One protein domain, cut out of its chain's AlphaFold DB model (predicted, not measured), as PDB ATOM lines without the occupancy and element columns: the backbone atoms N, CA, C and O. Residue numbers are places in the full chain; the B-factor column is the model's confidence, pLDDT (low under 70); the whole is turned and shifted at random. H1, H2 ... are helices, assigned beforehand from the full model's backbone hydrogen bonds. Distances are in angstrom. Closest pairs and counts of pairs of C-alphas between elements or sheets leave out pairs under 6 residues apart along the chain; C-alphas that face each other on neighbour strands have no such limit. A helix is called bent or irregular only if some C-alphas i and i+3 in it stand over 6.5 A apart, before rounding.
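Overview. This is residues 64 to 136 and 361 to 420 of the 1002 residues of the protein "SIR2_2 domain-containing protein" of Teratosphaeria nubilosa (UniProt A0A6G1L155). H1 and H6 pack together in the middle, and H2 and H3 join them in a splayed up-and-down bundle of four helices, each running against the one before it. On one side H4 and H5 pair antiparallel, H5 packing on H1; elsewhere H7 packs on H2, and the short H8 on H6. The printed part has 133 residues, with eight named helices, H1 to H8 in chain order, and no named strand: all helix. It is compact, with a radius of gyration of the C-alphas of 14.3 A, and spans 42 by 36 by 31 A.

Along the chain. H1, residues 64 to 78, begins with C-alpha 64 at (112.645, 144.877, 149.738) and measures 21.0 A from first to last C-alpha. H2, residues 84 to 104, measures 29.4 A, has a kink of 26 degrees near residue 98 and is irregular, C-alphas 85 and 88 being 7.4 A apart. H3 is residues 113 to 124, H4 residues 126 to 135, H5 residues 365 to 377, H6 residues 379 to 392, 19.9 A, and H7 residues 397 to 405. H8, residues 415 to 420, ends with C-alpha 420 at (128.758, 149.902, 125.317).

Arrangement. H1 touches H6 at a steep tilt of 50 degrees, opposite ways; the closest C-alphas, of Ala 78 and Lys 383, are 4.6 A apart. H1 and H2 form a helical hairpin, C-alphas 75 and 91 closest at 6.3 A. H5 touches H1 (C-alphas 73 and 371, 5.6 A) and H4 (C-alphas 366 and 134, 5.6 A). H3 touches H6 (C-alphas 120 and 385, 6.6 A), and H4 only at the corner. H7 touches H2 with C-alphas 402 and 90 closest, 5.4 A; residues 380 to 384 of H6 touch H8, C-alphas 380 and 419 closest at 6.5 A. Every O i to N i+4 pair is within hydrogen-bond range in H1, H3, H5, H6 and H7, against 15 of 17 in H2, 1 of 2 in H8 and 1 of 6 in H4, which has 6 of 7 O i to N i+3 pairs within range.

Size, cuts and confidence. The farthest C-alphas, of Glu 361 and Gln 414, are 42.2 A apart. Residues 137 to 360 are not printed; C-alphas 136 and 361 are 20.7 A apart. Of the links printed whole, none is long. Mean pLDDT of the printed part is 81.8; 21 residues are under 70, among them 409 to 415.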
ATOM      1  N   ASN A  64     111.461 144.071 149.405       82.25
ATOM      2  CA  ASN A  64     112.645 144.877 149.738       82.25
ATOM      3  C   ASN A  64     113.940 144.052 149.678       82.25
ATOM      4  O   ASN A  64     114.964 144.531 149.197       82.25
ATOM      5  N   LYS A  65     113.896 142.807 150.168       86.44
ATOM      6  CA  LYS A  65     115.056 141.915 150.179       86.44
ATOM      7  C   LYS A  65     115.356 141.385 148.779       86.44
ATOM      8  O   LYS A  65     116.524 141.291 148.424       86.44
ATOM      9  N   PHE A  66     114.334 141.100 147.974       89.38
ATOM     10  CA  PHE A  66     114.512 140.737 146.566       89.38
ATOM     11  C   PHE A  66     115.251 141.838 145.792       89.38
ATOM     12  O   PHE A  66     116.299 141.574 145.206       89.38
ATOM     13  N   VAL A  67     114.773 143.084 145.883       90.38
ATOM     14  CA  VAL A  67     115.433 144.254 145.278       90.38
ATOM     15  C   VAL A  67     116.857 144.424 145.803       90.38
ATOM     16  O   VAL A  67     117.770 144.676 145.016       90.38
ATOM     17  N   GLN A  68     117.061 144.223 147.111       91.00
ATOM     18  CA  GLN A  68     118.387 144.263 147.718       91.00
ATOM     19  C   GLN A  68     119.363 143.292 147.073       91.00
ATOM     20  O   GLN A  68     120.450 143.704 146.676       91.00
ATOM     21  N   LEU A  69     118.966 142.024 146.953       91.94
ATOM     22  CA  LEU A  69     119.805 140.988 146.360       91.94
ATOM     23  C   LEU A  69     120.191 141.348 144.923       91.94
ATOM     24  O   LEU A  69     121.364 141.248 144.572       91.94
ATOM     25  N   ILE A  70     119.247 141.848 144.118       93.44
ATOM     26  CA  ILE A  70     119.529 142.241 142.731       93.44
ATOM     27  C   ILE A  70     120.605 143.324 142.672       93.44
ATOM     28  O   ILE A  70     121.569 143.189 141.915       93.44
ATOM     29  N   TYR A  71     120.457 144.401 143.448       93.06
ATOM     30  CA  TYR A  71     121.386 145.524 143.348       93.06
ATOM     31  C   TYR A  71     122.752 145.189 143.925       93.06
ATOM     32  O   TYR A  71     123.760 145.530 143.309       93.06
ATOM     33  N   SER A  72     122.812 144.465 145.046       93.31
ATOM     34  CA  SER A  72     124.088 144.077 145.641       93.31
ATOM     35  C   SER A  72     124.850 143.121 144.730       93.31
ATOM     36  O   SER A  72     126.044 143.310 144.508       93.31
ATOM     37  N   SER A  73     124.162 142.142 144.129       94.50
ATOM     38  CA  SER A  73     124.777 141.217 143.174       94.50
ATOM     39  C   SER A  73     125.193 141.922 141.880       94.50
ATOM     40  O   SER A  73     126.253 141.612 141.337       94.50
ATOM     41  N   SER A  74     124.423 142.915 141.422       94.56
ATOM     42  CA  SER A  74     124.778 143.732 140.255       94.56
ATOM     43  C   SER A  74     126.011 144.599 140.510       94.56
ATOM     44  O   SER A  74     126.873 144.672 139.640       94.56
ATOM     45  N   ILE A  75     126.143 145.217 141.691       94.06
ATOM     46  CA  ILE A  75     127.338 145.993 142.066       94.06
ATOM     47  C   ILE A  75     128.562 145.079 142.132       94.06
ATOM     48  O   ILE A  75     129.577 145.388 141.510       94.06
ATOM     49  N   SER A  76     128.457 143.932 142.811       92.75
ATOM     50  CA  SER A  76     129.558 142.967 142.897       92.75
ATOM     51  C   SER A  76     130.006 142.484 141.516       92.75
ATOM     52  O   SER A  76     131.201 142.410 141.244       92.75
ATOM     53  N   GLN A  77     129.060 142.206 140.611       93.94
ATOM     54  CA  GLN A  77     129.384 141.815 139.240       93.94
ATOM     55  C   GLN A  77     129.946 142.980 138.413       93.94
ATOM     56  O   GLN A  77     130.836 142.768 137.599       93.94
ATOM     57  N   ALA A  78     129.462 144.211 138.601       90.88
ATOM     58  CA  ALA A  78     129.987 145.398 137.923       90.88
ATOM     59  C   ALA A  78     131.441 145.698 138.324       90.88
ATOM     60  O   ALA A  78     132.230 146.174 137.505       90.88
ATOM     61  N   ALA A  79     131.784 145.409 139.578       90.56
ATOM     62  CA  ALA A  79     133.089 145.660 140.163       90.56
ATOM     63  C   ALA A  79     134.076 144.485 140.011       90.56
ATOM     64  O   ALA A  79     135.227 144.620 140.411       90.56
ATOM     65  N   SER A  80     133.673 143.361 139.394       88.94
ATOM     66  CA  SER A  80     134.493 142.137 139.291       88.94
ATOM     67  C   SER A  80     135.857 142.332 138.627       88.94
ATOM     68  O   SER A  80     136.769 141.543 138.854       88.94
ATOM     69  N   ASP A  81     135.983 143.371 137.801       84.19
ATOM     70  CA  ASP A  81     137.181 143.658 137.011       84.19
ATOM     71  C   ASP A  81     138.069 144.734 137.671       84.19
ATOM     72  O   ASP A  81     139.058 145.168 137.076       84.19
ATOM     73  N   LEU A  82     137.706 145.219 138.868       82.25
ATOM     74  CA  LEU A  82     138.471 146.230 139.599       82.25
ATOM     75  C   LEU A  82     139.630 145.617 140.406       82.25
ATOM     76  O   LEU A  82     139.507 144.506 140.922       82.25
ATOM     77  N   PRO A  83     140.747 146.350 140.585       74.62
ATOM     78  CA  PRO A  83     141.825 145.945 141.487       74.62
ATOM     79  C   PRO A  83     141.356 145.884 142.952       74.62
ATOM     80  O   PRO A  83     140.583 146.737 143.394       74.62
ATOM     81  N   GLY A  84     141.871 144.911 143.715       67.62
ATOM     82  CA  GLY A  84     141.387 144.563 145.060       67.62
ATOM     83  C   GLY A  84     141.362 145.703 146.087       67.62
ATOM     84  O   GLY A  84     140.413 145.785 146.859       67.62
ATOM     85  N   ASP A  85     142.324 146.629 146.058       69.50
ATOM     86  CA  ASP A  85     142.458 147.671 147.094       69.50
ATOM     87  C   ASP A  85     141.312 148.707 147.098       69.50
ATOM     88  O   ASP A  85     141.072 149.357 148.113       69.50
ATOM     89  N   ASN A  86     140.571 148.847 145.988       69.31
ATOM     90  CA  ASN A  86     139.436 149.779 145.859       69.31
ATOM     91  C   ASN A  86     138.068 149.078 145.774       69.31
ATOM     92  O   ASN A  86     137.034 149.748 145.812       69.31
ATOM     93  N   LEU A  87     138.044 147.748 145.651       80.75
ATOM     94  CA  LEU A  87     136.833 146.967 145.386       80.75
ATOM     95  C   LEU A  87     135.808 147.078 146.524       80.75
ATOM     96  O   LEU A  87     134.641 147.400 146.279       80.75
ATOM     97  N   ASP A  88     136.253 146.851 147.759       83.12
ATOM     98  CA  ASP A  88     135.378 146.822 148.936       83.12
ATOM     99  C   ASP A  88     134.796 148.206 149.240       83.12
ATOM    100  O   ASP A  88     133.606 148.333 149.534       83.12
ATOM    101  N   VAL A  89     135.608 149.258 149.095       83.62
ATOM    102  CA  VAL A  89     135.194 150.648 149.340       83.62
ATOM    103  C   VAL A  89     134.143 151.090 148.323       83.62
ATOM    104  O   VAL A  89     133.082 151.587 148.703       83.62
ATOM    105  N   VAL A  90     134.397 150.869 147.027       83.94
ATOM    106  CA  VAL A  90     133.461 151.235 145.951       83.94
ATOM    107  C   VAL A  90     132.147 150.471 146.101       83.94
ATOM    108  O   VAL A  90     131.070 151.068 146.045       83.94
ATOM    109  N   THR A  91     132.224 149.164 146.357       87.38
ATOM    110  CA  THR A  91     131.047 148.308 146.533       87.38
ATOM    111  C   THR A  91     130.226 148.730 147.750       87.38
ATOM    112  O   THR A  91     129.001 148.829 147.653       87.38
ATOM    113  N   ALA A  92     130.866 149.025 148.885       87.12
ATOM    114  CA  ALA A  92     130.183 149.475 150.094       87.12
ATOM    115  C   ALA A  92     129.469 150.821 149.888       87.12
ATOM    116  O   ALA A  92     128.291 150.940 150.225       87.12
ATOM    117  N   HIS A  93     130.139 151.803 149.276       86.31
ATOM    118  CA  HIS A  93     129.565 153.128 149.021       86.31
ATOM    119  C   HIS A  93     128.343 153.068 148.091       86.31
ATOM    120  O   HIS A  93     127.308 153.673 148.378       86.31
ATOM    121  N   LEU A  94     128.425 152.302 146.996       87.00
ATOM    122  CA  LEU A  94     127.310 152.150 146.056       87.00
ATOM    123  C   LEU A  94     126.129 151.399 146.689       87.00
ATOM    124  O   LEU A  94     124.979 151.808 146.518       87.00
ATOM    125  N   ASN A  95     126.397 150.348 147.474       88.50
ATOM    126  CA  ASN A  95     125.352 149.639 148.218       88.50
ATOM    127  C   ASN A  95     124.659 150.557 149.233       88.50
ATOM    128  O   ASN A  95     123.435 150.516 149.358       88.50
ATOM    129  N   GLN A  96     125.426 151.386 149.946       86.56
ATOM    130  CA  GLN A  96     124.890 152.333 150.918       86.56
ATOM    131  C   GLN A  96     123.995 153.383 150.249       86.56
ATOM    132  O   GLN A  96     122.893 153.618 150.739       86.56
ATOM    133  N   CYS A  97     124.423 153.948 149.115       83.44
ATOM    134  CA  CYS A  97     123.643 154.909 148.327       83.44
ATOM    135  C   CYS A  97     122.236 154.382 148.006       83.44
ATOM    136  O   CYS A  97     121.226 155.000 148.358       83.44
ATOM    137  N   ILE A  98     122.166 153.200 147.389       84.62
ATOM    138  CA  ILE A  98     120.889 152.608 146.979       84.62
ATOM    139  C   ILE A  98     120.053 152.229 148.213       84.62
ATOM    140  O   ILE A  98     118.850 152.500 148.259       84.62
ATOM    141  N   ALA A  99     120.676 151.663 149.252       85.56
ATOM    142  CA  ALA A  99     119.984 151.296 150.488       85.56
ATOM    143  C   ALA A  99     119.347 152.508 151.193       85.56
ATOM    144  O   ALA A  99     118.216 152.418 151.686       85.56
ATOM    145  N   GLU A 100     120.045 153.646 151.239       83.31
ATOM    146  CA  GLU A 100     119.559 154.891 151.840       83.31
ATOM    147  C   GLU A 100     118.338 155.439 151.100       83.31
ATOM    148  O   GLU A 100     117.329 155.752 151.744       83.31
ATOM    149  N   ALA A 101     118.378 155.461 149.767       78.75
ATOM    150  CA  ALA A 101     117.262 155.902 148.934       78.75
ATOM    151  C   ALA A 101     116.013 155.006 149.063       78.75
ATOM    152  O   ALA A 101     114.886 155.501 148.984       78.75
ATOM    153  N   LEU A 102     116.193 153.700 149.298       77.00
ATOM    154  CA  LEU A 102     115.091 152.747 149.483       77.00
ATOM    155  C   LEU A 102     114.488 152.780 150.893       77.00
ATOM    156  O   LEU A 102     113.284 152.585 151.055       77.00
ATOM    157  N   THR A 103     115.299 152.995 151.934       74.50
ATOM    158  CA  THR A 103     114.860 152.749 153.323       74.50
ATOM    159  C   THR A 103     114.912 153.970 154.234       74.50
ATOM    160  O   THR A 103     114.000 154.144 155.046       74.50
ATOM    161  N   ARG A 104     115.920 154.838 154.099       68.88
ATOM    162  CA  ARG A 104     116.210 155.919 155.061       68.88
ATOM    163  C   ARG A 104     115.767 157.305 154.596       68.88
ATOM    164  O   ARG A 104     115.655 158.203 155.426       68.88
ATOM    165  N   ALA A 105     115.486 157.479 153.307       65.75
ATOM    166  CA  ALA A 105     114.931 158.721 152.785       65.75
ATOM    167  C   ALA A 105     113.537 159.020 153.389       65.75
ATOM    168  O   ALA A 105     112.764 158.086 153.646       65.75
ATOM    169  N   PRO A 106     113.182 160.309 153.585       70.69
ATOM    170  CA  PRO A 106     111.822 160.711 153.939       70.69
ATOM    171  C   PRO A 106     110.797 160.077 152.985       70.69
ATOM    172  O   PRO A 106     111.115 159.922 151.805       70.69
ATOM    173  N   PRO A 107     109.557 159.773 153.419       67.50
ATOM    174  CA  PRO A 107     108.567 159.100 152.572       67.50
ATOM    175  C   PRO A 107     108.366 159.738 151.187       67.50
ATOM    176  O   PRO A 107     108.189 159.023 150.209       67.50
ATOM    177  N   ALA A 108     108.459 161.069 151.088       61.69
ATOM    178  CA  ALA A 108     108.332 161.810 149.830       61.69
ATOM    179  C   ALA A 108     109.546 161.685 148.881       61.69
ATOM    180  O   ALA A 108     109.404 161.913 147.684       61.69
ATOM    181  N   ALA A 109     110.725 161.343 149.404       65.56
ATOM    182  CA  ALA A 109     111.975 161.196 148.652       65.56
ATOM    183  C   ALA A 109     112.413 159.727 148.489       65.56
ATOM    184  O   ALA A 109     113.385 159.446 147.794       65.56
ATOM    185  N   ARG A 110     111.708 158.783 149.127       76.44
ATOM    186  CA  ARG A 110     111.982 157.350 149.017       76.44
ATOM    187  C   ARG A 110     111.710 156.864 147.598       76.44
ATOM    188  O   ARG A 110     110.639 157.114 147.045       76.44
ATOM    189  N   VAL A 111     112.650 156.109 147.036       75.69
ATOM    190  CA  VAL A 111     112.453 155.425 145.753       75.69
ATOM    191  C   VAL A 111     111.648 154.143 146.003       75.69
ATOM    192  O   VAL A 111     112.100 153.282 146.755       75.69
ATOM    193  N   PRO A 112     110.453 153.970 145.413       78.00
ATOM    194  CA  PRO A 112     109.694 152.732 145.557       78.00
ATOM    195  C   PRO A 112     110.354 151.571 144.804       78.00
ATOM    196  O   PRO A 112     110.861 151.761 143.699       78.00
ATOM    197  N   ASN A 113     110.245 150.349 145.335       82.50
ATOM    198  CA  ASN A 113     110.800 149.135 144.715       82.50
ATOM    199  C   ASN A 113     110.397 148.946 143.249       82.50
ATOM    200  O   ASN A 113     111.194 148.476 142.446       82.50
ATOM    201  N   TYR A 114     109.174 149.326 142.874       77.75
ATOM    202  CA  TYR A 114     108.727 149.186 141.491       77.75
ATOM    203  C   TYR A 114     109.506 150.068 140.509       77.75
ATOM    204  O   TYR A 114     109.598 149.711 139.340       77.75
ATOM    205  N   LYS A 115     110.047 151.221 140.947       77.31
ATOM    206  CA  LYS A 115     110.876 152.072 140.078       77.31
ATOM    207  C   LYS A 115     112.203 151.378 139.804       77.31
ATOM    208  O   LYS A 115     112.750 151.500 138.720       77.31
ATOM    209  N   PHE A 116     112.681 150.615 140.781       85.81
ATOM    210  CA  PHE A 116     113.887 149.818 140.665       85.81
ATOM    211  C   PHE A 116     113.731 148.711 139.616       85.81
ATOM    212  O   PHE A 116     114.517 148.631 138.674       85.81
ATOM    213  N   THR A 117     112.673 147.900 139.736       87.38
ATOM    214  CA  THR A 117     112.395 146.817 138.779       87.38
ATOM    215  C   THR A 117     112.054 147.354 137.391       87.38
ATOM    216  O   THR A 117     112.484 146.789 136.390       87.38
ATOM    217  N   GLU A 118     111.371 148.497 137.308       83.50
ATOM    218  CA  GLU A 118     111.136 149.210 136.054       83.50
ATOM    219  C   GLU A 118     112.441 149.651 135.375       83.50
ATOM    220  O   GLU A 118     112.617 149.395 134.183       83.50
ATOM    221  N   THR A 119     113.368 150.276 136.106       82.75
ATOM    222  CA  THR A 119     114.665 150.701 135.557       82.75
ATOM    223  C   THR A 119     115.461 149.509 135.023       82.75
ATOM    224  O   THR A 119     115.961 149.559 133.897       82.75
ATOM    225  N   ILE A 120     115.507 148.399 135.767       88.25
ATOM    226  CA  ILE A 120     116.170 147.169 135.310       88.25
ATOM    227  C   ILE A 120     115.490 146.619 134.051       88.25
ATOM    228  O   ILE A 120     116.164 146.283 133.074       88.25
ATOM    229  N   ALA A 121     114.160 146.558 134.036       86.94
ATOM    230  CA  ALA A 121     113.398 146.059 132.899       86.94
ATOM    231  C   ALA A 121     113.554 146.927 131.642       86.94
ATOM    232  O   ALA A 121     113.626 146.389 130.540       86.94
ATOM    233  N   ARG A 122     113.674 148.255 131.771       81.38
ATOM    234  CA  ARG A 122     113.968 149.148 130.633       81.38
ATOM    235  C   ARG A 122     115.325 148.824 129.994       81.38
ATOM    236  O   ARG A 122     115.456 148.924 128.776       81.38
ATOM    237  N   ARG A 123     116.312 148.407 130.796       85.31
ATOM    238  CA  ARG A 123     117.674 148.067 130.348       85.31
ATOM    239  C   ARG A 123     117.806 146.640 129.808       85.31
ATOM    240  O   ARG A 123     118.518 146.415 128.827       85.31
ATOM    241  N   LEU A 124     117.156 145.675 130.452       87.31
ATOM    242  CA  LEU A 124     117.331 144.248 130.159       87.31
ATOM    243  C   LEU A 124     116.162 143.623 129.392       87.31
ATOM    244  O   LEU A 124     116.344 142.599 128.738       87.31
ATOM    245  N   GLY A 125     114.976 144.226 129.435       85.12
ATOM    246  CA  GLY A 125     113.783 143.682 128.798       85.12
ATOM    247  C   GLY A 125     113.440 142.286 129.327       85.12
ATOM    248  O   GLY A 125     113.452 142.069 130.538       85.12
ATOM    249  N   LYS A 126     113.157 141.320 128.443       86.69
ATOM    250  CA  LYS A 126     112.770 139.948 128.840       86.69
ATOM    251  C   LYS A 126     113.830 139.211 129.664       86.69
ATOM    252  O   LYS A 126     113.478 138.311 130.425       86.69
ATOM    253  N   ASP A 127     115.101 139.605 129.577       88.50
ATOM    254  CA  ASP A 127     116.161 139.023 130.414       88.50
ATOM    255  C   ASP A 127     115.942 139.304 131.905       88.50
ATOM    256  O   ASP A 127     116.323 138.482 132.738       88.50
ATOM    257  N   TYR A 128     115.281 140.418 132.247       91.88
ATOM    258  CA  TYR A 128     114.841 140.684 133.613       91.88
ATOM    259  C   TYR A 128     113.777 139.682 134.064       91.88
ATOM    260  O   TYR A 128     113.920 139.087 135.126       91.88
ATOM    261  N   LEU A 129     112.746 139.428 133.248       90.19
ATOM    262  CA  LEU A 129     111.673 138.501 133.631       90.19
ATOM    263  C   LEU A 129     112.197 137.086 133.879       90.19
ATOM    264  O   LEU A 129     111.721 136.418 134.790       90.19
ATOM    265  N   ARG A 130     113.230 136.641 133.151       90.25
ATOM    266  CA  ARG A 130     113.874 135.337 133.394       90.25
ATOM    267  C   ARG A 130     114.373 135.169 134.833       90.25
ATOM    268  O   ARG A 130     114.361 134.045 135.327       90.25
ATOM    269  N   LEU A 131     114.736 136.253 135.529       92.88
ATOM    270  CA  LEU A 131     115.108 136.203 136.947       92.88
ATOM    271  C   LEU A 131     113.978 135.651 137.826       92.88
ATOM    272  O   LEU A 131     114.250 134.999 138.830       92.88
ATOM    273  N   LEU A 132     112.713 135.857 137.446       92.81
ATOM    274  CA  LEU A 132     111.562 135.385 138.216       92.81
ATOM    275  C   LEU A 132     111.501 133.855 138.312       92.81
ATOM    276  O   LEU A 132     110.830 133.337 139.199       92.81
ATOM    277  N   GLN A 133     112.254 133.118 137.486       93.62
ATOM    278  CA  GLN A 133     112.446 131.672 137.650       93.62
ATOM    279  C   GLN A 133     113.102 131.301 138.991       93.62
ATOM    280  O   GLN A 133     112.928 130.173 139.444       93.62
ATOM    281  N   ALA A 134     113.786 132.237 139.658       92.62
ATOM    282  CA  ALA A 134     114.313 132.049 141.010       92.62
ATOM    283  C   ALA A 134     113.214 131.777 142.057       92.62
ATOM    284  O   ALA A 134     113.504 131.214 143.106       92.62
ATOM    285  N   PHE A 135     111.956 132.134 141.766       94.00
ATOM    286  CA  PHE A 135     110.790 131.829 142.606       94.00
ATOM    287  C   PHE A 135     110.205 130.429 142.370       94.00
ATOM    288  O   PHE A 135     109.150 130.109 142.913       94.00
ATOM    289  N   ARG A 136     110.849 129.583 141.557       94.12
ATOM    290  CA  ARG A 136     110.378 128.212 141.350       94.12
ATOM    291  C   ARG A 136     110.443 127.426 142.658       94.12
ATOM    292  O   ARG A 136     111.468 127.406 143.339       94.12
ATOM    293  N   GLU A 361     121.214 133.835 158.144       58.28
ATOM    294  CA  GLU A 361     121.526 132.401 158.247       58.28
ATOM    295  C   GLU A 361     121.948 131.780 156.890       58.28
ATOM    296  O   GLU A 361     121.262 130.925 156.334       58.28
ATOM    297  N   GLY A 362     123.106 132.187 156.352       58.12
ATOM    298  CA  GLY A 362     123.739 131.559 155.174       58.12
ATOM    299  C   GLY A 362     123.120 131.889 153.801       58.12
ATOM    300  O   GLY A 362     122.063 132.506 153.695       58.12
ATOM    301  N   VAL A 363     123.809 131.493 152.719       62.16
ATOM    302  CA  VAL A 363     123.406 131.811 151.332       62.16
ATOM    303  C   VAL A 363     122.296 130.865 150.865       62.16
ATOM    304  O   VAL A 363     122.521 129.666 150.677       62.16
ATOM    305  N   SER A 364     121.101 131.408 150.631       79.44
ATOM    306  CA  SER A 364     119.957 130.645 150.110       79.44
ATOM    307  C   SER A 364     120.155 130.221 148.641       79.44
ATOM    308  O   SER A 364     120.953 130.791 147.898       79.44
ATOM    309  N   GLU A 365     119.419 129.210 148.170       84.25
ATOM    310  CA  GLU A 365     119.387 128.874 146.735       84.25
ATOM    311  C   GLU A 365     118.809 130.011 145.883       84.25
ATOM    312  O   GLU A 365     119.322 130.277 144.800       84.25
ATOM    313  N   PHE A 366     117.827 130.745 146.415       89.00
ATOM    314  CA  PHE A 366     117.309 131.954 145.783       89.00
ATOM    315  C   PHE A 366     118.420 132.992 145.551       89.00
ATOM    316  O   PHE A 366     118.566 133.526 144.455       89.00
ATOM    317  N   GLU A 367     119.243 133.254 146.570       89.75
ATOM    318  CA  GLU A 367     120.372 134.183 146.466       89.75
ATOM    319  C   GLU A 367     121.408 133.717 145.435       89.75
ATOM    320  O   GLU A 367     121.873 134.524 144.629       89.75
ATOM    321  N   ARG A 368     121.708 132.411 145.382       90.94
ATOM    322  CA  ARG A 368     122.571 131.843 144.333       90.94
ATOM    323  C   ARG A 368     121.998 132.071 142.935       90.94
ATOM    324  O   ARG A 368     122.739 132.510 142.062       90.94
ATOM    325  N   ALA A 369     120.695 131.865 142.740       92.62
ATOM    326  CA  ALA A 369     120.040 132.104 141.456       92.62
ATOM    327  C   ALA A 369     120.136 133.576 141.008       92.62
ATOM    328  O   ALA A 369     120.408 133.841 139.838       92.62
ATOM    329  N   VAL A 370     119.986 134.539 141.929       94.00
ATOM    330  CA  VAL A 370     120.164 135.976 141.629       94.00
ATOM    331  C   VAL A 370     121.614 136.291 141.242       94.00
ATOM    332  O   VAL A 370     121.855 137.027 140.280       94.00
ATOM    333  N   VAL A 371     122.590 135.722 141.958       93.75
ATOM    334  CA  VAL A 371     124.020 135.891 141.658       93.75
ATOM    335  C   VAL A 371     124.370 135.303 140.288       93.75
ATOM    336  O   VAL A 371     125.036 135.965 139.492       93.75
ATOM    337  N   ASP A 372     123.902 134.093 139.987       94.50
ATOM    338  CA  ASP A 372     124.141 133.432 138.702       94.50
ATOM    339  C   ASP A 372     123.462 134.172 137.546       94.50
ATOM    340  O   ASP A 372     124.058 134.334 136.478       94.50
ATOM    341  N   TRP A 373     122.265 134.716 137.774       94.62
ATOM    342  CA  TRP A 373     121.613 135.602 136.817       94.62
ATOM    343  C   TRP A 373     122.452 136.863 136.550       94.62
ATOM    344  O   TRP A 373     122.699 137.180 135.388       94.62
ATOM    345  N   CYS A 374     122.981 137.533 137.584       94.81
ATOM    346  CA  CYS A 374     123.859 138.703 137.408       94.81
ATOM    347  C   CYS A 374     125.136 138.349 136.626       94.81
ATOM    348  O   CYS A 374     125.537 139.091 135.727       94.81
ATOM    349  N   ARG A 375     125.745 137.186 136.896       93.38
ATOM    350  CA  ARG A 375     126.885 136.679 136.107       93.38
ATOM    351  C   ARG A 375     126.511 136.489 134.636       93.38
ATOM    352  O   ARG A 375     127.276 136.891 133.764       93.38
ATOM    353  N   GLY A 376     125.328 135.939 134.354       91.44
ATOM    354  CA  GLY A 376     124.790 135.802 132.996       91.44
ATOM    355  C   GLY A 376     124.451 137.142 132.321       91.44
ATOM    356  O   GLY A 376     124.556 137.277 131.096       91.44
ATOM    357  N   VAL A 377     124.089 138.169 133.098       90.38
ATOM    358  CA  VAL A 377     123.945 139.549 132.604       90.38
ATOM    359  C   VAL A 377     125.302 140.094 132.143       90.38
ATOM    360  O   VAL A 377     125.382 140.671 131.054       90.38
ATOM    361  N   GLY A 378     126.362 139.820 132.901       89.88
ATOM    362  CA  GLY A 378     127.744 140.147 132.563       89.88
ATOM    363  C   GLY A 378     128.167 141.548 133.009       89.88
ATOM    364  O   GLY A 378     127.357 142.469 133.133       89.88
ATOM    365  N   THR A 379     129.473 141.721 133.223       89.88
ATOM    366  CA  THR A 379     130.057 142.886 133.908       89.88
ATOM    367  C   THR A 379     129.698 144.231 133.277       89.88
ATOM    368  O   THR A 379     129.308 145.157 133.986       89.88
ATOM    369  N   ALA A 380     129.761 144.356 131.947       86.88
ATOM    370  CA  ALA A 380     129.462 145.617 131.262       86.88
ATOM    371  C   ALA A 380     128.001 146.065 131.447       86.88
ATOM    372  O   ALA A 380     127.737 147.234 131.722       86.88
ATOM    373  N   TRP A 381     127.054 145.132 131.357       87.75
ATOM    374  CA  TRP A 381     125.636 145.426 131.556       87.75
ATOM    375  C   TRP A 381     125.311 145.705 133.022       87.75
ATOM    376  O   TRP A 381     124.527 146.610 133.301       87.75
ATOM    377  N   CYS A 382     125.960 145.008 133.958       91.19
ATOM    378  CA  CYS A 382     125.855 145.323 135.380       91.19
ATOM    379  C   CYS A 382     126.386 146.729 135.705       91.19
ATOM    380  O   CYS A 382     125.742 147.435 136.473       91.19
ATOM    381  N   LYS A 383     127.482 147.191 135.080       88.69
ATOM    382  CA  LYS A 383     127.956 148.585 135.230       88.69
ATOM    383  C   LYS A 383     126.897 149.599 134.794       88.69
ATOM    384  O   LYS A 383     126.649 150.563 135.511       88.69
ATOM    385  N   LEU A 384     126.253 149.368 133.647       86.69
ATOM    386  CA  LEU A 384     125.179 150.235 133.146       86.69
ATOM    387  C   LEU A 384     123.947 150.227 134.058       86.69
ATOM    388  O   LEU A 384     123.386 151.285 134.321       86.69
ATOM    389  N   LEU A 385     123.556 149.060 134.579       88.56
ATOM    390  CA  LEU A 385     122.477 148.965 135.564       88.56
ATOM    391  C   LEU A 385     122.805 149.759 136.825       88.56
ATOM    392  O   LEU A 385     121.976 150.527 137.292       88.56
ATOM    393  N   VAL A 386     124.013 149.604 137.371       89.69
ATOM    394  CA  VAL A 386     124.438 150.331 138.575       89.69
ATOM    395  C   VAL A 386     124.393 151.842 138.352       89.69
ATOM    396  O   VAL A 386     123.894 152.549 139.224       89.69
ATOM    397  N   LEU A 387     124.834 152.330 137.188       85.69
ATOM    398  CA  LEU A 387     124.694 153.740 136.813       85.69
ATOM    399  C   LEU A 387     123.224 154.187 136.858       85.69
ATOM    400  O   LEU A 387     122.907 155.131 137.577       85.69
ATOM    401  N   ASP A 388     122.327 153.483 136.158       83.69
ATOM    402  CA  ASP A 388     120.903 153.847 136.093       83.69
ATOM    403  C   ASP A 388     120.241 153.878 137.478       83.69
ATOM    404  O   ASP A 388     119.393 154.722 137.769       83.69
ATOM    405  N   LEU A 389     120.617 152.934 138.341       86.19
ATOM    406  CA  LEU A 389     120.074 152.806 139.688       86.19
ATOM    407  C   LEU A 389     120.589 153.913 140.616       86.19
ATOM    408  O   LEU A 389     119.816 154.457 141.400       86.19
ATOM    409  N   VAL A 390     121.865 154.286 140.505       84.69
ATOM    410  CA  VAL A 390     122.441 155.407 141.262       84.69
ATOM    411  C   VAL A 390     121.865 156.744 140.787       84.69
ATOM    412  O   VAL A 390     121.549 157.599 141.615       84.69
ATOM    413  N   GLU A 391     121.647 156.918 139.480       79.56
ATOM    414  CA  GLU A 391     120.949 158.091 138.940       79.56
ATOM    415  C   GLU A 391     119.503 158.176 139.448       79.56
ATOM    416  O   GLU A 391     119.078 159.240 139.906       79.56
ATOM    417  N   LEU A 392     118.765 157.057 139.453       80.06
ATOM    418  CA  LEU A 392     117.410 156.975 140.014       80.06
ATOM    419  C   LEU A 392     117.366 157.400 141.492       80.06
ATOM    420  O   LEU A 392     116.382 157.996 141.933       80.06
ATOM    421  N   CYS A 393     118.422 157.102 142.250       80.69
ATOM    422  CA  CYS A 393     118.557 157.440 143.665       80.69
ATOM    423  C   CYS A 393     119.034 158.882 143.931       80.69
ATOM    424  O   CYS A 393     119.098 159.276 145.094       80.69
ATOM    425  N   GLY A 394     119.324 159.682 142.896       73.56
ATOM    426  CA  GLY A 394     119.741 161.079 143.049       73.56
ATOM    427  C   GLY A 394     121.217 161.237 143.428       73.56
ATOM    428  O   GLY A 394     121.532 161.784 144.482       73.56
ATOM    429  N   ALA A 395     122.107 160.769 142.549       71.25
ATOM    430  CA  ALA A 395     123.557 160.733 142.741       71.25
ATOM    431  C   ALA A 395     124.180 162.036 143.300       71.25
ATOM    432  O   ALA A 395     124.105 163.104 142.685       71.25
ATOM    433  N   THR A 396     124.873 161.934 144.436       75.75
ATOM    434  CA  THR A 396     125.719 162.981 145.023       75.75
ATOM    435  C   THR A 396     127.112 162.988 144.392       75.75
ATOM    436  O   THR A 396     127.537 162.033 143.743       75.75
ATOM    437  N   GLN A 397     127.880 164.058 144.618       72.88
ATOM    438  CA  GLN A 397     129.245 164.177 144.094       72.88
ATOM    439  C   GLN A 397     130.183 163.052 144.575       72.88
ATOM    440  O   GLN A 397     131.104 162.668 143.861       72.88
ATOM    441  N   GLU A 398     129.954 162.508 145.771       73.44
ATOM    442  CA  GLU A 398     130.723 161.379 146.305       73.44
ATOM    443  C   GLU A 398     130.381 160.064 145.594       73.44
ATOM    444  O   GLU A 398     131.275 159.290 145.257       73.44
ATOM    445  N   GLN A 399     129.105 159.847 145.278       77.50
ATOM    446  CA  GLN A 399     128.641 158.667 144.545       77.50
ATOM    447  C   GLN A 399     129.129 158.684 143.090       77.50
ATOM    448  O   GLN A 399     129.489 157.637 142.551       77.50
ATOM    449  N   TRP A 400     129.253 159.870 142.488       77.44
ATOM    450  CA  TRP A 400     129.912 160.034 141.190       77.44
ATOM    451  C   TRP A 400     131.379 159.586 141.209       77.44
ATOM    452  O   TRP A 400     131.799 158.919 140.270       77.44
ATOM    453  N   ARG A 401     132.141 159.823 142.288       78.75
ATOM    454  CA  ARG A 401     133.522 159.300 142.409       78.75
ATOM    455  C   ARG A 401     133.569 157.771 142.462       78.75
ATOM    456  O   ARG A 401     134.484 157.155 141.924       78.75
ATOM    457  N   SER A 402     132.584 157.133 143.095       82.75
ATOM    458  CA  SER A 402     132.475 155.667 143.087       82.75
ATOM    459  C   SER A 402     132.110 155.123 141.700       82.75
ATOM    460  O   SER A 402     132.605 154.067 141.312       82.75
ATOM    461  N   LEU A 403     131.299 155.850 140.925       82.38
ATOM    462  CA  LEU A 403     131.038 155.531 139.517       82.38
ATOM    463  C   LEU A 403     132.279 155.760 138.635       82.38
ATOM    464  O   LEU A 403     132.516 154.980 137.713       82.38
ATOM    465  N   GLU A 404     133.122 156.750 138.947       82.62
ATOM    466  CA  GLU A 404     134.399 156.959 138.250       82.62
ATOM    467  C   GLU A 404     135.319 155.743 138.347       82.62
ATOM    468  O   GLU A 404     135.912 155.327 137.349       82.62
ATOM    469  N   ALA A 405     135.361 155.099 139.515       81.25
ATOM    470  CA  ALA A 405     136.105 153.858 139.693       81.25
ATOM    471  C   ALA A 405     135.597 152.724 138.782       81.25
ATOM    472  O   ALA A 405     136.395 151.902 138.344       81.25
ATOM    473  N   LEU A 406     134.303 152.697 138.438       79.31
ATOM    474  CA  LEU A 406     133.719 151.732 137.492       79.31
ATOM    475  C   LEU A 406     133.967 152.086 136.011       79.31
ATOM    476  O   LEU A 406     133.629 151.287 135.131       79.31
ATOM    477  N   GLY A 407     134.598 153.232 135.735       77.50
ATOM    478  CA  GLY A 407     135.006 153.670 134.400       77.50
ATOM    479  C   GLY A 407     134.107 154.725 133.747       77.50
ATOM    480  O   GLY A 407     134.258 154.955 132.545       77.50
ATOM    481  N   PHE A 408     133.193 155.350 134.496       76.88
ATOM    482  CA  PHE A 408     132.411 156.512 134.045       76.88
ATOM    483  C   PHE A 408     133.233 157.807 134.248       76.88
ATOM    484  O   PHE A 408     134.000 157.882 135.194       76.88
ATOM    485  N   VAL A 409     133.178 158.810 133.365       65.94
ATOM    486  CA  VAL A 409     134.072 159.989 133.447       65.94
ATOM    487  C   VAL A 409     133.291 161.283 133.220       65.94
ATOM    488  O   VAL A 409     133.173 161.771 132.098       65.94
ATOM    489  N   GLY A 410     132.860 161.908 134.317       58.66
ATOM    490  CA  GLY A 410     132.062 163.136 134.296       58.66
ATOM    491  C   GLY A 410     130.563 162.885 134.488       58.66
ATOM    492  O   GLY A 410     130.110 161.768 134.687       58.66
ATOM    493  N   SER A 411     129.766 163.958 134.496       46.66
ATOM    494  CA  SER A 411     128.322 163.903 134.784       46.66
ATOM    495  C   SER A 411     127.459 163.991 133.519       46.66
ATOM    496  O   SER A 411     126.421 164.662 133.516       46.66
ATOM    497  N   LYS A 412     127.906 163.417 132.398       53.97
ATOM    498  CA  LYS A 412     127.182 163.528 131.124       53.97
ATOM    499  C   LYS A 412     126.594 162.190 130.717       53.97
ATOM    500  O   LYS A 412     127.228 161.147 130.836       53.97
ATOM    501  N   ARG A 413     125.419 162.259 130.086       55.94
ATOM    502  CA  ARG A 413     124.749 161.167 129.357       55.94
ATOM    503  C   ARG A 413     125.600 160.578 128.208       55.94
ATOM    504  O   ARG A 413     125.033 160.000 127.295       55.94
ATOM    505  N   GLN A 414     126.921 160.739 128.173       53.50
ATOM    506  CA  GLN A 414     127.808 160.232 127.124       53.50
ATOM    507  C   GLN A 414     128.697 159.077 127.612       53.50
ATOM    508  O   GLN A 414     129.120 158.266 126.791       53.50
ATOM    509  N   ASP A 415     128.916 158.926 128.921       58.16
ATOM    510  CA  ASP A 415     129.931 158.002 129.462       58.16
ATOM    511  C   ASP A 415     129.565 156.527 129.309       58.16
ATOM    512  O   ASP A 415     130.415 155.663 129.087       58.16
ATOM    513  N   TRP A 416     128.273 156.233 129.342       70.12
ATOM    514  CA  TRP A 416     127.758 154.898 129.087       70.12
ATOM    515  C   TRP A 416     128.012 154.422 127.646       70.12
ATOM    516  O   TRP A 416     128.191 153.221 127.440       70.12
ATOM    517  N   ASN A 417     128.133 155.329 126.660       64.94
ATOM    518  CA  ASN A 417     128.478 154.955 125.282       64.94
ATOM    519  C   ASN A 417     129.845 154.271 125.222       64.94
ATOM    520  O   ASN A 417     130.000 153.308 124.483       64.94
ATOM    521  N   ALA A 418     130.813 154.714 126.029       65.12
ATOM    522  CA  ALA A 418     132.143 154.117 126.053       65.12
ATOM    523  C   ALA A 418     132.122 152.685 126.616       65.12
ATOM    524  O   ALA A 418     132.842 151.820 126.118       65.12
ATOM    525  N   VAL A 419     131.282 152.412 127.622       69.94
ATOM    526  CA  VAL A 419     131.083 151.052 128.156       69.94
ATOM    527  C   VAL A 419     130.449 150.152 127.095       69.94
ATOM    528  O   VAL A 419     130.924 149.038 126.879       69.94
ATOM    529  N   VAL A 420     129.424 150.648 126.395       70.88
ATOM    530  CA  VAL A 420     128.758 149.902 125.317       70.88
ATOM    531  C   VAL A 420     129.721 149.640 124.155       70.88
ATOM    532  O   VAL A 420     129.865 148.504 123.728       70.88
TER     533      VAL A 420